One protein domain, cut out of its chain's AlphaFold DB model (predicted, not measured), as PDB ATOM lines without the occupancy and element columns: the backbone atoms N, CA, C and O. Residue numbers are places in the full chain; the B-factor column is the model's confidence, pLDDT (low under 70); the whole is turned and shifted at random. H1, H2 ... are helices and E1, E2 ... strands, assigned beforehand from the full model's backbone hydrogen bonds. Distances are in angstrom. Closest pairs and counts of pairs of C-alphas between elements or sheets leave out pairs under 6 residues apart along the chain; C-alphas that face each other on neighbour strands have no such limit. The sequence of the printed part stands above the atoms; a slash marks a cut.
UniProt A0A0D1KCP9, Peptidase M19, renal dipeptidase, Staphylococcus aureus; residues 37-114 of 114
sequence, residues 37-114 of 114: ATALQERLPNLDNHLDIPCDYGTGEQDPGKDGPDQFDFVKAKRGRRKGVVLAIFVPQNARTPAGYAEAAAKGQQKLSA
ATOM      1  N   ALA A  37      23.807  94.780   1.463       94.81
ATOM      2  CA  ALA A  37      23.072  94.718   2.727       94.81
ATOM      3  C   ALA A  37      21.577  94.438   2.504       94.81
ATOM      4  O   ALA A  37      20.994  93.573   3.156       94.81
ATOM      5  N   THR A  38      20.967  95.108   1.523       94.25
ATOM      6  CA  THR A  38      19.566  94.895   1.140       94.25
ATOM      7  C   THR A  38      19.312  93.456   0.694       94.25
ATOM      8  O   THR A  38      18.357  92.828   1.152       94.25
ATOM      9  N   ALA A  39      20.175  92.914  -0.169       95.69
ATOM     10  CA  ALA A  39      20.054  91.546  -0.665       95.69
ATOM     11  C   ALA A  39      20.199  90.504   0.458       95.69
ATOM     12  O   ALA A  39      19.485  89.498   0.463       95.69
ATOM     13  N   LEU A  40      21.082  90.749   1.431       95.38
ATOM     14  CA  LEU A  40      21.209  89.908   2.622       95.38
ATOM     15  C   LEU A  40      19.945  89.964   3.483       95.38
ATOM     16  O   LEU A  40      19.408  88.919   3.854       95.38
ATOM     17  N   GLN A  41      19.435  91.163   3.766       94.75
ATOM     18  CA  GLN A  41      18.301  91.342   4.671       94.75
ATOM     19  C   GLN A  41      16.973  90.816   4.106       94.75
ATOM     20  O   GLN A  41      16.067  90.479   4.867       94.75
ATOM     21  N   GLU A  42      16.858  90.694   2.781       93.00
ATOM     22  CA  GLU A  42      15.727  90.020   2.132       93.00
ATOM     23  C   GLU A  42      15.703  88.507   2.364       93.00
ATOM     24  O   GLU A  42      14.632  87.904   2.390       93.00
ATOM     25  N   ARG A  43      16.879  87.894   2.523       94.31
ATOM     26  CA  ARG A  43      17.039  86.437   2.602       94.31
ATOM     27  C   ARG A  43      17.140  85.920   4.029       94.31
ATOM     28  O   ARG A  43      16.794  84.770   4.283       94.31
ATOM     29  N   LEU A  44      17.677  86.732   4.936       94.12
ATOM     30  CA  LEU A  44      17.947  86.319   6.307       94.12
ATOM     31  C   LEU A  44      16.762  86.652   7.223       94.12
ATOM     32  O   LEU A  44      16.265  87.785   7.190       94.12
ATOM     33  N   PRO A  45      16.329  85.718   8.091       92.44
ATOM     34  CA  PRO A  45      15.466  86.084   9.199       92.44
ATOM     35  C   PRO A  45      16.238  87.052  10.097       92.44
ATOM     36  O   PRO A  45      17.359  86.773  10.519       92.44
ATOM     37  N   ASN A  46      15.645  88.207  10.369       94.25
ATOM     38  CA  ASN A  46      16.197  89.172  11.304       94.25
ATOM     39  C   ASN A  46      15.161  89.454  12.393       94.25
ATOM     40  O   ASN A  46      13.968  89.598  12.113       94.25
ATOM     41  N   LEU A  47      15.644  89.501  13.628       95.94
ATOM     42  CA  LEU A  47      14.841  89.641  14.829       95.94
ATOM     43  C   LEU A  47      15.445  90.760  15.666       95.94
ATOM     44  O   LEU A  47      16.637  90.721  15.969       95.94
ATOM     45  N   ASP A  48      14.630  91.746  16.014       96.88
ATOM     46  CA  ASP A  48      14.946  92.632  17.128       96.88
ATOM     47  C   ASP A  48      14.556  91.922  18.426       96.88
ATOM     48  O   ASP A  48      13.422  91.461  18.559       96.88
ATOM     49  N   ASN A  49      15.492  91.754  19.354       96.94
ATOM     50  CA  ASN A  49      15.255  90.992  20.575       96.94
ATOM     51  C   ASN A  49      14.694  91.839  21.726       96.94
ATOM     52  O   ASN A  49      14.400  91.269  22.778       96.94
ATOM     53  N   HIS A  50      14.576  93.160  21.566       97.50
ATOM     54  CA  HIS A  50      14.072  94.027  22.624       97.50
ATOM     55  C   HIS A  50      13.482  95.320  22.058       97.50
ATOM     56  O   HIS A  50      14.144  96.353  21.996       97.50
ATOM     57  N   LEU A  51      12.211  95.257  21.670       96.12
ATOM     58  CA  LEU A  51      11.468  96.426  21.230       96.12
ATOM     59  C   LEU A  51      10.602  96.964  22.370       96.12
ATOM     60  O   LEU A  51       9.637  96.318  22.782       96.12
ATOM     61  N   ASP A  52      10.914  98.169  22.833       94.62
ATOM     62  CA  ASP A  52      10.029  98.936  23.704       94.62
ATOM     63  C   ASP A  52       8.953  99.662  22.892       94.62
ATOM     64  O   ASP A  52       9.224 100.247  21.843       94.62
ATOM     65  N   ILE A  53       7.733  99.658  23.427       92.12
ATOM     66  CA  ILE A  53       6.593 100.420  22.914       92.12
ATOM     67  C   ILE A  53       6.007 101.300  24.028       92.12
ATOM     68  O   ILE A  53       6.084 100.933  25.214       92.12
ATOM     69  N   PRO A  54       5.425 102.461  23.681       89.62
ATOM     70  CA  PRO A  54       4.697 103.275  24.644       89.62
ATOM     71  C   PRO A  54       3.419 102.552  25.112       89.62
ATOM     72  O   PRO A  54       2.947 101.608  24.482       89.62
ATOM     73  N   CYS A  55       2.857 102.954  26.256       88.12
ATOM     74  CA  CYS A  55       1.680 102.277  26.827       88.12
ATOM     75  C   CYS A  55       0.392 102.465  26.006       88.12
ATOM     76  O   CYS A  55      -0.563 101.716  26.199       88.12
ATOM     77  N   ASP A  56       0.344 103.483  25.152       87.19
ATOM     78  CA  ASP A  56      -0.758 103.822  24.248       87.19
ATOM     79  C   ASP A  56      -0.516 103.345  22.804       87.19
ATOM     80  O   ASP A  56      -1.285 103.691  21.902       87.19
ATOM     81  N   TYR A  57       0.514 102.518  22.580       90.94
ATOM     82  CA  TYR A  57       0.763 101.887  21.285       90.94
ATOM     83  C   TYR A  57      -0.467 101.118  20.792       90.94
ATOM     84  O   TYR A  57      -1.177 100.499  21.582       90.94
ATOM     85  N   GLY A  58      -0.735 101.167  19.487       88.38
ATOM     86  CA  GLY A  58      -1.943 100.571  18.908       88.38
ATOM     87  C   GLY A  58      -3.171 101.484  18.930       88.38
ATOM     88  O   GLY A  58      -4.217 101.107  18.402       88.38
ATOM     89  N   THR A  59      -3.070 102.695  19.484       85.75
ATOM     90  CA  THR A  59      -4.182 103.655  19.541       85.75
ATOM     91  C   THR A  59      -3.826 104.981  18.868       85.75
ATOM     92  O   THR A  59      -2.666 105.365  18.804       85.75
ATOM     93  N   GLY A  60      -4.829 105.693  18.339       87.44
ATOM     94  CA  GLY A  60      -4.682 107.083  17.888       87.44
ATOM     95  C   GLY A  60      -3.542 107.337  16.887       87.44
ATOM     96  O   GLY A  60      -3.590 106.882  15.737       87.44
ATOM     97  N   GLU A  61      -2.570 108.148  17.313       85.88
ATOM     98  CA  GLU A  61      -1.371 108.514  16.542       85.88
ATOM     99  C   GLU A  61      -0.273 107.441  16.615       85.88
ATOM    100  O   GLU A  61       0.536 107.351  15.695       85.88
ATOM    101  N   GLN A  62      -0.298 106.589  17.644       90.19
ATOM    102  CA  GLN A  62       0.597 105.447  17.859       90.19
ATOM    103  C   GLN A  62       0.071 104.151  17.211       90.19
ATOM    104  O   GLN A  62       0.443 103.041  17.597       90.19
ATOM    105  N   ASP A  63      -0.826 104.271  16.232       92.25
ATOM    106  CA  ASP A  63      -1.295 103.151  15.418       92.25
ATOM    107  C   ASP A  63      -0.127 102.587  14.577       92.25
ATOM    108  O   ASP A  63       0.407 103.306  13.723       92.25
ATOM    109  N   PRO A  64       0.255 101.303  14.748       93.44
ATOM    110  CA  PRO A  64       1.369 100.687  14.027       93.44
ATOM    111  C   PRO A  64       1.150 100.619  12.511       93.44
ATOM    112  O   PRO A  64       2.090 100.361  11.762       93.44
ATOM    113  N   GLY A  65      -0.076 100.817  12.025       95.06
ATOM    114  CA  GLY A  65      -0.383 100.892  10.602       95.06
ATOM    115  C   GLY A  65       0.047 102.201   9.929       95.06
ATOM    116  O   GLY A  65       0.021 102.277   8.698       95.06
ATOM    117  N   LYS A  66       0.438 103.227  10.695       94.31
ATOM    118  CA  LYS A  66       0.793 104.564  10.190       94.31
ATOM    119  C   LYS A  66       2.304 104.796  10.268       94.31
ATOM    120  O   LYS A  66       2.962 104.268  11.153       94.31
ATOM    121  N   ASP A  67       2.854 105.617   9.365       95.31
ATOM    122  CA  ASP A  67       4.247 106.102   9.465       95.31
ATOM    123  C   ASP A  67       4.298 107.212  10.532       95.31
ATOM    124  O   ASP A  67       4.322 108.402  10.217       95.31
ATOM    125  N   GLY A  68       4.179 106.801  11.796       92.25
ATOM    126  CA  GLY A  68       3.999 107.678  12.952       92.25
ATOM    127  C   GLY A  68       5.298 108.325  13.452       92.25
ATOM    128  O   GLY A  68       6.358 108.176  12.837       92.25
ATOM    129  N   PRO A  69       5.253 109.055  14.576       90.75
ATOM    130  CA  PRO A  69       6.440 109.687  15.160       90.75
ATOM    131  C   PRO A  69       7.380 108.696  15.871       90.75
ATOM    132  O   PRO A  69       8.556 109.010  16.063       90.75
ATOM    133  N   ASP A  70       6.887 107.514  16.250       91.88
ATOM    134  CA  ASP A  70       7.665 106.504  16.966       91.88
ATOM    135  C   ASP A  70       8.734 105.837  16.088       91.88
ATOM    136  O   ASP A  70       8.707 105.866  14.853       91.88
ATOM    137  N   GLN A  71       9.707 105.193  16.737       94.44
ATOM    138  CA  GLN A  71      10.796 104.498  16.043       94.44
ATOM    139  C   GLN A  71      10.327 103.234  15.313       94.44
ATOM    140  O   GLN A  71      10.964 102.817  14.341       94.44
ATOM    141  N   PHE A  72       9.232 102.625  15.774       95.31
ATOM    142  CA  PHE A  72       8.707 101.383  15.229       95.31
ATOM    143  C   PHE A  72       7.221 101.480  14.886       95.31
ATOM    144  O   PHE A  72       6.367 101.728  15.734       95.31
ATOM    145  N   ASP A  73       6.929 101.172  13.631       95.62
ATOM    146  CA  ASP A  73       5.606 100.898  13.088       95.62
ATOM    147  C   ASP A  73       5.768  99.938  11.897       95.62
ATOM    148  O   ASP A  73       6.885  99.656  11.441       95.62
ATOM    149  N   PHE A  74       4.667  99.399  11.379       95.94
ATOM    150  CA  PHE A  74       4.700  98.431  10.285       95.94
ATOM    151  C   PHE A  74       5.188  99.043   8.966       95.94
ATOM    152  O   PHE A  74       5.764  98.327   8.139       95.94
ATOM    153  N   VAL A  75       5.031 100.356   8.769       97.00
ATOM    154  CA  VAL A  75       5.525 101.056   7.573       97.00
ATOM    155  C   VAL A  75       7.056 101.109   7.589       97.00
ATOM    156  O   VAL A  75       7.709 100.688   6.625       97.00
ATOM    157  N   LYS A  76       7.647 101.534   8.707       97.06
ATOM    158  CA  LYS A  76       9.089 101.547   8.975       97.06
ATOM    159  C   LYS A  76       9.668 100.138   8.992       97.06
ATOM    160  O   LYS A  76      10.711  99.914   8.376       97.06
ATOM    161  N   ALA A  77       8.988  99.173   9.613       96.00
ATOM    162  CA  ALA A  77       9.419  97.776   9.640       96.00
ATOM    163  C   ALA A  77       9.504  97.189   8.226       96.00
ATOM    164  O   ALA A  77      10.503  96.555   7.880       96.00
ATOM    165  N   LYS A  78       8.511  97.467   7.368       95.69
ATOM    166  CA  LYS A  78       8.531  97.065   5.956       95.69
ATOM    167  C   LYS A  78       9.663  97.751   5.189       95.69
ATOM    168  O   LYS A  78      10.402  97.072   4.479       95.69
ATOM    169  N   ARG A  79       9.845  99.066   5.369       95.69
ATOM    170  CA  ARG A  79      10.932  99.853   4.750       95.69
ATOM    171  C   ARG A  79      12.320  99.332   5.146       95.69
ATOM    172  O   ARG A  79      13.183  99.187   4.286       95.69
ATOM    173  N   GLY A  80      12.508  98.996   6.420       93.88
ATOM    174  CA  GLY A  80      13.738  98.421   6.973       93.88
ATOM    175  C   GLY A  80      13.855  96.899   6.838       93.88
ATOM    176  O   GLY A  80      14.829  96.321   7.319       93.88
ATOM    177  N   ARG A  81      12.877  96.230   6.207       95.12
ATOM    178  CA  ARG A  81      12.836  94.769   6.006       95.12
ATOM    179  C   ARG A  81      12.968  93.971   7.314       95.12
ATOM    180  O   ARG A  81      13.543  92.878   7.326       95.12
ATOM    181  N   ARG A  82      12.434  94.505   8.415       95.62
ATOM    182  CA  ARG A  82      12.392  93.851   9.730       95.62
ATOM    183  C   ARG A  82      11.394  92.693   9.686       95.62
ATOM    184  O   ARG A  82      10.255  92.896   9.274       95.62
ATOM    185  N   LYS A  83      11.818  91.478  10.056       95.31
ATOM    186  CA  LYS A  83      10.969  90.269   9.946       95.31
ATOM    187  C   LYS A  83      10.304  89.871  11.262       95.31
ATOM    188  O   LYS A  83       9.249  89.250  11.234       95.31
ATOM    189  N   GLY A  84      10.896  90.235  12.391       95.19
ATOM    190  CA  GLY A  84      10.316  89.996  13.704       95.19
ATOM    191  C   GLY A  84      10.880  90.941  14.748       95.19
ATOM    192  O   GLY A  84      11.967  91.504  14.577       95.19
ATOM    193  N   VAL A  85      10.130  91.083  15.832       96.06
ATOM    194  CA  VAL A  85      10.504  91.837  17.027       96.06
ATOM    195  C   VAL A  85      10.015  91.080  18.258       96.06
ATOM    196  O   VAL A  85       8.981  90.413  18.209       96.06
ATOM    197  N   VAL A  86      10.752  91.178  19.356       96.44
ATOM    198  CA  VAL A  86      10.306  90.745  20.680       96.44
ATOM    199  C   VAL A  86       9.855  91.988  21.432       96.44
ATOM    200  O   VAL A  86      10.676  92.830  21.787       96.44
ATOM    201  N   LEU A  87       8.545  92.108  21.649       94.06
ATOM    202  CA  LEU A  87       7.965  93.224  22.393       94.06
ATOM    203  C   LEU A  87       8.281  93.085  23.882       94.06
ATOM    204  O   LEU A  87       7.947  92.081  24.516       94.06
ATOM    205  N   ALA A  88       8.930  94.101  24.439       95.38
ATOM    206  CA  ALA A  88       9.281  94.144  25.843       95.38
ATOM    207  C   ALA A  88       8.075  94.582  26.685       95.38
ATOM    208  O   ALA A  88       7.624  95.730  26.635       95.38
ATOM    209  N   ILE A  89       7.594  93.688  27.550       94.81
ATOM    210  CA  ILE A  89       6.662  94.049  28.627       94.81
ATOM    211  C   ILE A  89       7.472  94.628  29.790       94.81
ATOM    212  O   ILE A  89       7.642  94.022  30.846       94.81
ATOM    213  N   PHE A  90       8.042  95.807  29.549       94.75
ATOM    214  CA  PHE A  90       8.812  96.554  30.533       94.75
ATOM    215  C   PHE A  90       7.920  97.530  31.301       94.75
ATOM    216  O   PHE A  90       7.131  98.275  30.707       94.75
ATOM    217  N   VAL A  91       8.101  97.571  32.622       94.31
ATOM    218  CA  VAL A  91       7.463  98.537  33.522       94.31
ATOM    219  C   VAL A  91       8.521  99.227  34.388       94.31
ATOM    220  O   VAL A  91       9.457  98.563  34.839       94.31
ATOM    221  N   PRO A  92       8.398 100.542  34.646       92.06
ATOM    222  CA  PRO A  92       9.329 101.252  35.514       92.06
ATOM    223  C   PRO A  92       9.365 100.675  36.931       92.06
ATOM    224  O   PRO A  92       8.354 100.216  37.466       92.06
ATOM    225  N   GLN A  93      10.531 100.755  37.564       94.19
ATOM    226  CA  GLN A  93      10.684 100.364  38.958       94.19
ATOM    227  C   GLN A  93       9.978 101.369  39.879       94.19
ATOM    228  O   GLN A  93      10.324 102.547  39.889       94.19
ATOM    229  N   ASN A  94       9.077 100.868  40.726       92.56
ATOM    230  CA  ASN A  94       8.420 101.626  41.798       92.56
ATOM    231  C   ASN A  94       8.759 101.040  43.188       92.56
ATOM    232  O   ASN A  94       9.601 100.140  43.321       92.56
ATOM    233  N   ALA A  95       8.126 101.563  44.246       96.69
ATOM    234  CA  ALA A  95       8.264 101.048  45.607       96.69
ATOM    235  C   ALA A  95       7.908  99.549  45.682       96.69
ATOM    236  O   ALA A  95       6.920  99.103  45.104       96.69
ATOM    237  N   ARG A  96       8.699  98.769  46.429       97.00
ATOM    238  CA  ARG A  96       8.515  97.314  46.597       97.00
ATOM    239  C   ARG A  96       7.449  96.999  47.649       97.00
ATOM    240  O   ARG A  96       7.734  96.413  48.688       97.00
ATOM    241  N   THR A  97       6.227  97.448  47.391       98.44
ATOM    242  CA  THR A  97       5.046  97.231  48.236       98.44
ATOM    243  C   THR A  97       3.981  96.457  47.458       98.44
ATOM    244  O   THR A  97       4.014  96.461  46.225       98.44
ATOM    245  N   PRO A  98       2.995  95.834  48.131       98.25
ATOM    246  CA  PRO A  98       1.884  95.180  47.439       98.25
ATOM    247  C   PRO A  98       1.183  96.093  46.418       98.25
ATOM    248  O   PRO A  98       0.899  95.662  45.305       98.25
ATOM    249  N   ALA A  99       0.980  97.370  46.759       97.81
ATOM    250  CA  ALA A  99       0.392  98.355  45.851       97.81
ATOM    251  C   ALA A  99       1.287  98.645  44.632       97.81
ATOM    252  O   ALA A  99       0.791  98.687  43.509       97.81
ATOM    253  N   GLY A 100       2.604  98.785  44.831       97.69
ATOM    254  CA  GLY A 100       3.550  98.997  43.730       97.69
ATOM    255  C   GLY A 100       3.613  97.812  42.762       97.69
ATOM    256  O   GLY A 100       3.669  98.010  41.550       97.69
ATOM    257  N   TYR A 101       3.530  96.577  43.270       97.25
ATOM    258  CA  TYR A 101       3.442  95.383  42.424       97.25
ATOM    259  C   TYR A 101       2.126  95.313  41.640       97.25
ATOM    260  O   TYR A 101       2.146  94.945  40.466       97.25
ATOM    261  N   ALA A 102       0.997  95.693  42.249       97.06
ATOM    262  CA  ALA A 102      -0.295  95.732  41.564       97.06
ATOM    263  C   ALA A 102      -0.305  96.755  40.412       97.06
ATOM    264  O   ALA A 102      -0.779  96.451  39.318       97.06
ATOM    265  N   GLU A 103       0.274  97.939  40.625       96.19
ATOM    266  CA  GLU A 103       0.428  98.957  39.578       96.19
ATOM    267  C   GLU A 103       1.325  98.465  38.430       96.19
ATOM    268  O   GLU A 103       0.982  98.616  37.255       96.19
ATOM    269  N   ALA A 104       2.461  97.841  38.759       95.75
ATOM    270  CA  ALA A 104       3.372  97.262  37.777       95.75
ATOM    271  C   ALA A 104       2.684  96.171  36.938       95.75
ATOM    272  O   ALA A 104       2.798  96.173  35.714       95.75
ATOM    273  N   ALA A 105       1.914  95.285  37.573       95.38
ATOM    274  CA  ALA A 105       1.141  94.261  36.877       95.38
ATOM    275  C   ALA A 105       0.084  94.873  35.940       95.38
ATOM    276  O   ALA A 105      -0.032  94.440  34.796       95.38
ATOM    277  N   ALA A 106      -0.633  95.914  36.381       94.62
ATOM    278  CA  ALA A 106      -1.627  96.600  35.556       94.62
ATOM    279  C   ALA A 106      -1.002  97.245  34.304       94.62
ATOM    280  O   ALA A 106      -1.515  97.073  33.199       94.62
ATOM    281  N   LYS A 107       0.147  97.922  34.452       93.31
ATOM    282  CA  LYS A 107       0.898  98.494  33.319       93.31
ATOM    283  C   LYS A 107       1.416  97.418  32.363       93.31
ATOM    284  O   LYS A 107       1.329  97.583  31.149       93.31
ATOM    285  N   GLY A 108       1.933  96.315  32.902       94.44
ATOM    286  CA  GLY A 108       2.377  95.176  32.099       94.44
ATOM    287  C   GLY A 108       1.228  94.567  31.296       94.44
ATOM    288  O   GLY A 108       1.379  94.305  30.107       94.44
ATOM    289  N   GLN A 109       0.057  94.420  31.921       94.00
ATOM    290  CA  GLN A 109      -1.144  93.916  31.261       94.00
ATOM    291  C   GLN A 109      -1.626  94.851  30.147       94.00
ATOM    292  O   GLN A 109      -1.983  94.359  29.083       94.00
ATOM    293  N   GLN A 110      -1.588  96.171  30.363       90.50
ATOM    294  CA  GLN A 110      -1.912  97.154  29.326       90.50
ATOM    295  C   GLN A 110      -1.011  96.982  28.096       90.50
ATOM    296  O   GLN A 110      -1.521  96.892  26.982       90.50
ATOM    297  N   LYS A 111       0.310  96.868  28.295       90.50
ATOM    298  CA  LYS A 111       1.267  96.629  27.202       90.50
ATOM    299  C   LYS A 111       1.067  95.279  26.511       90.50
ATOM    300  O   LYS A 111       1.287  95.181  25.315       90.50
ATOM    301  N   LEU A 112       0.672  94.244  27.251       90.94
ATOM    302  CA  LEU A 112       0.420  92.913  26.695       90.94
ATOM    303  C   LEU A 112      -0.845  92.871  25.822       90.94
ATOM    304  O   LEU A 112      -0.947  92.023  24.942       90.94
ATOM    305  N   SER A 113      -1.817  93.743  26.099       87.00
ATOM    306  CA  SER A 113      -3.081  93.830  25.357       87.00
ATOM    307  C   SER A 113      -3.069  94.795  24.170       87.00
ATOM    308  O   SER A 113      -4.097  94.898  23.501       87.00
ATOM    309  N   ALA A 114      -1.969  95.522  23.960       77.00
ATOM    310  CA  ALA A 114      -1.760  96.372  22.788       77.00
ATOM    311  C   ALA A 114      -1.481  95.518  21.542       77.00
ATOM    312  O   ALA A 114      -2.017  95.866  20.466       77.00
TER     313      ALA A 114
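Overview. This is residues 37 to 114 of the 114 residues of the protein "Peptidase M19, renal dipeptidase" of Staphylococcus aureus (UniProt A0A0D1KCP9). Two short parallel strands, E1 and E2, lie side by side as a small ribbon in the middle of a drawn-out model, with helix H1 beyond one end and the longest helix, H3, beyond the other. H2 and the long loop of residues 52 to 73 bulge out to one side of the ribbon, and after E2 the chain runs outward before H3 folds back. The 78 printed residues include three named helices and two named strands, in the order H1, E1, H2, E2, H3; the class is mixed, helices and strands, with 37 residues in named elements, under half. The whole is loose, with a radius of gyration of the C-alphas of 15.6 A, and only just elongated, spanning 51 by 26 by 17 A.

Along the chain. E1 is residues 47 to 51, 9.9 A long, beginning at C-alpha 47 at (14.841, 89.641, 14.829). E2 is residues 84 to 87, 9.6 A. H1 is residues 37 to 43, H2 residues 74 to 79. H3, residues 98 to 112, is 20.9 A long and ends at C-alpha 112 at (0.420, 92.913, 26.695).

Arrangement. E1 and E2 are parallel, at 23 degrees; C-alphas 48 and 85 face each other at 4.5 A. N 86 and O 48, 2.8 A, and N 51 and O 86, 2.9 A, are within hydrogen-bond range. E1, H2 and E2 form a strand-helix-strand unit, two parallel neighbour strands with a helix between, its crossover right-handed. H1 is apart from H2, E2 and H3; H3 is also apart from E1 and H2. Every O i to N i+4 pair is within range in H2 and H3, and 2 of 3 in H1.

Size, cuts and confidence. The two C-alphas farthest apart, those of Ala 39 and Pro 98, are 51.5 A apart. The printed part has no cut. The link from E1 to H2, 22 residues, is long. No printed residue is under 70 in pLDDT.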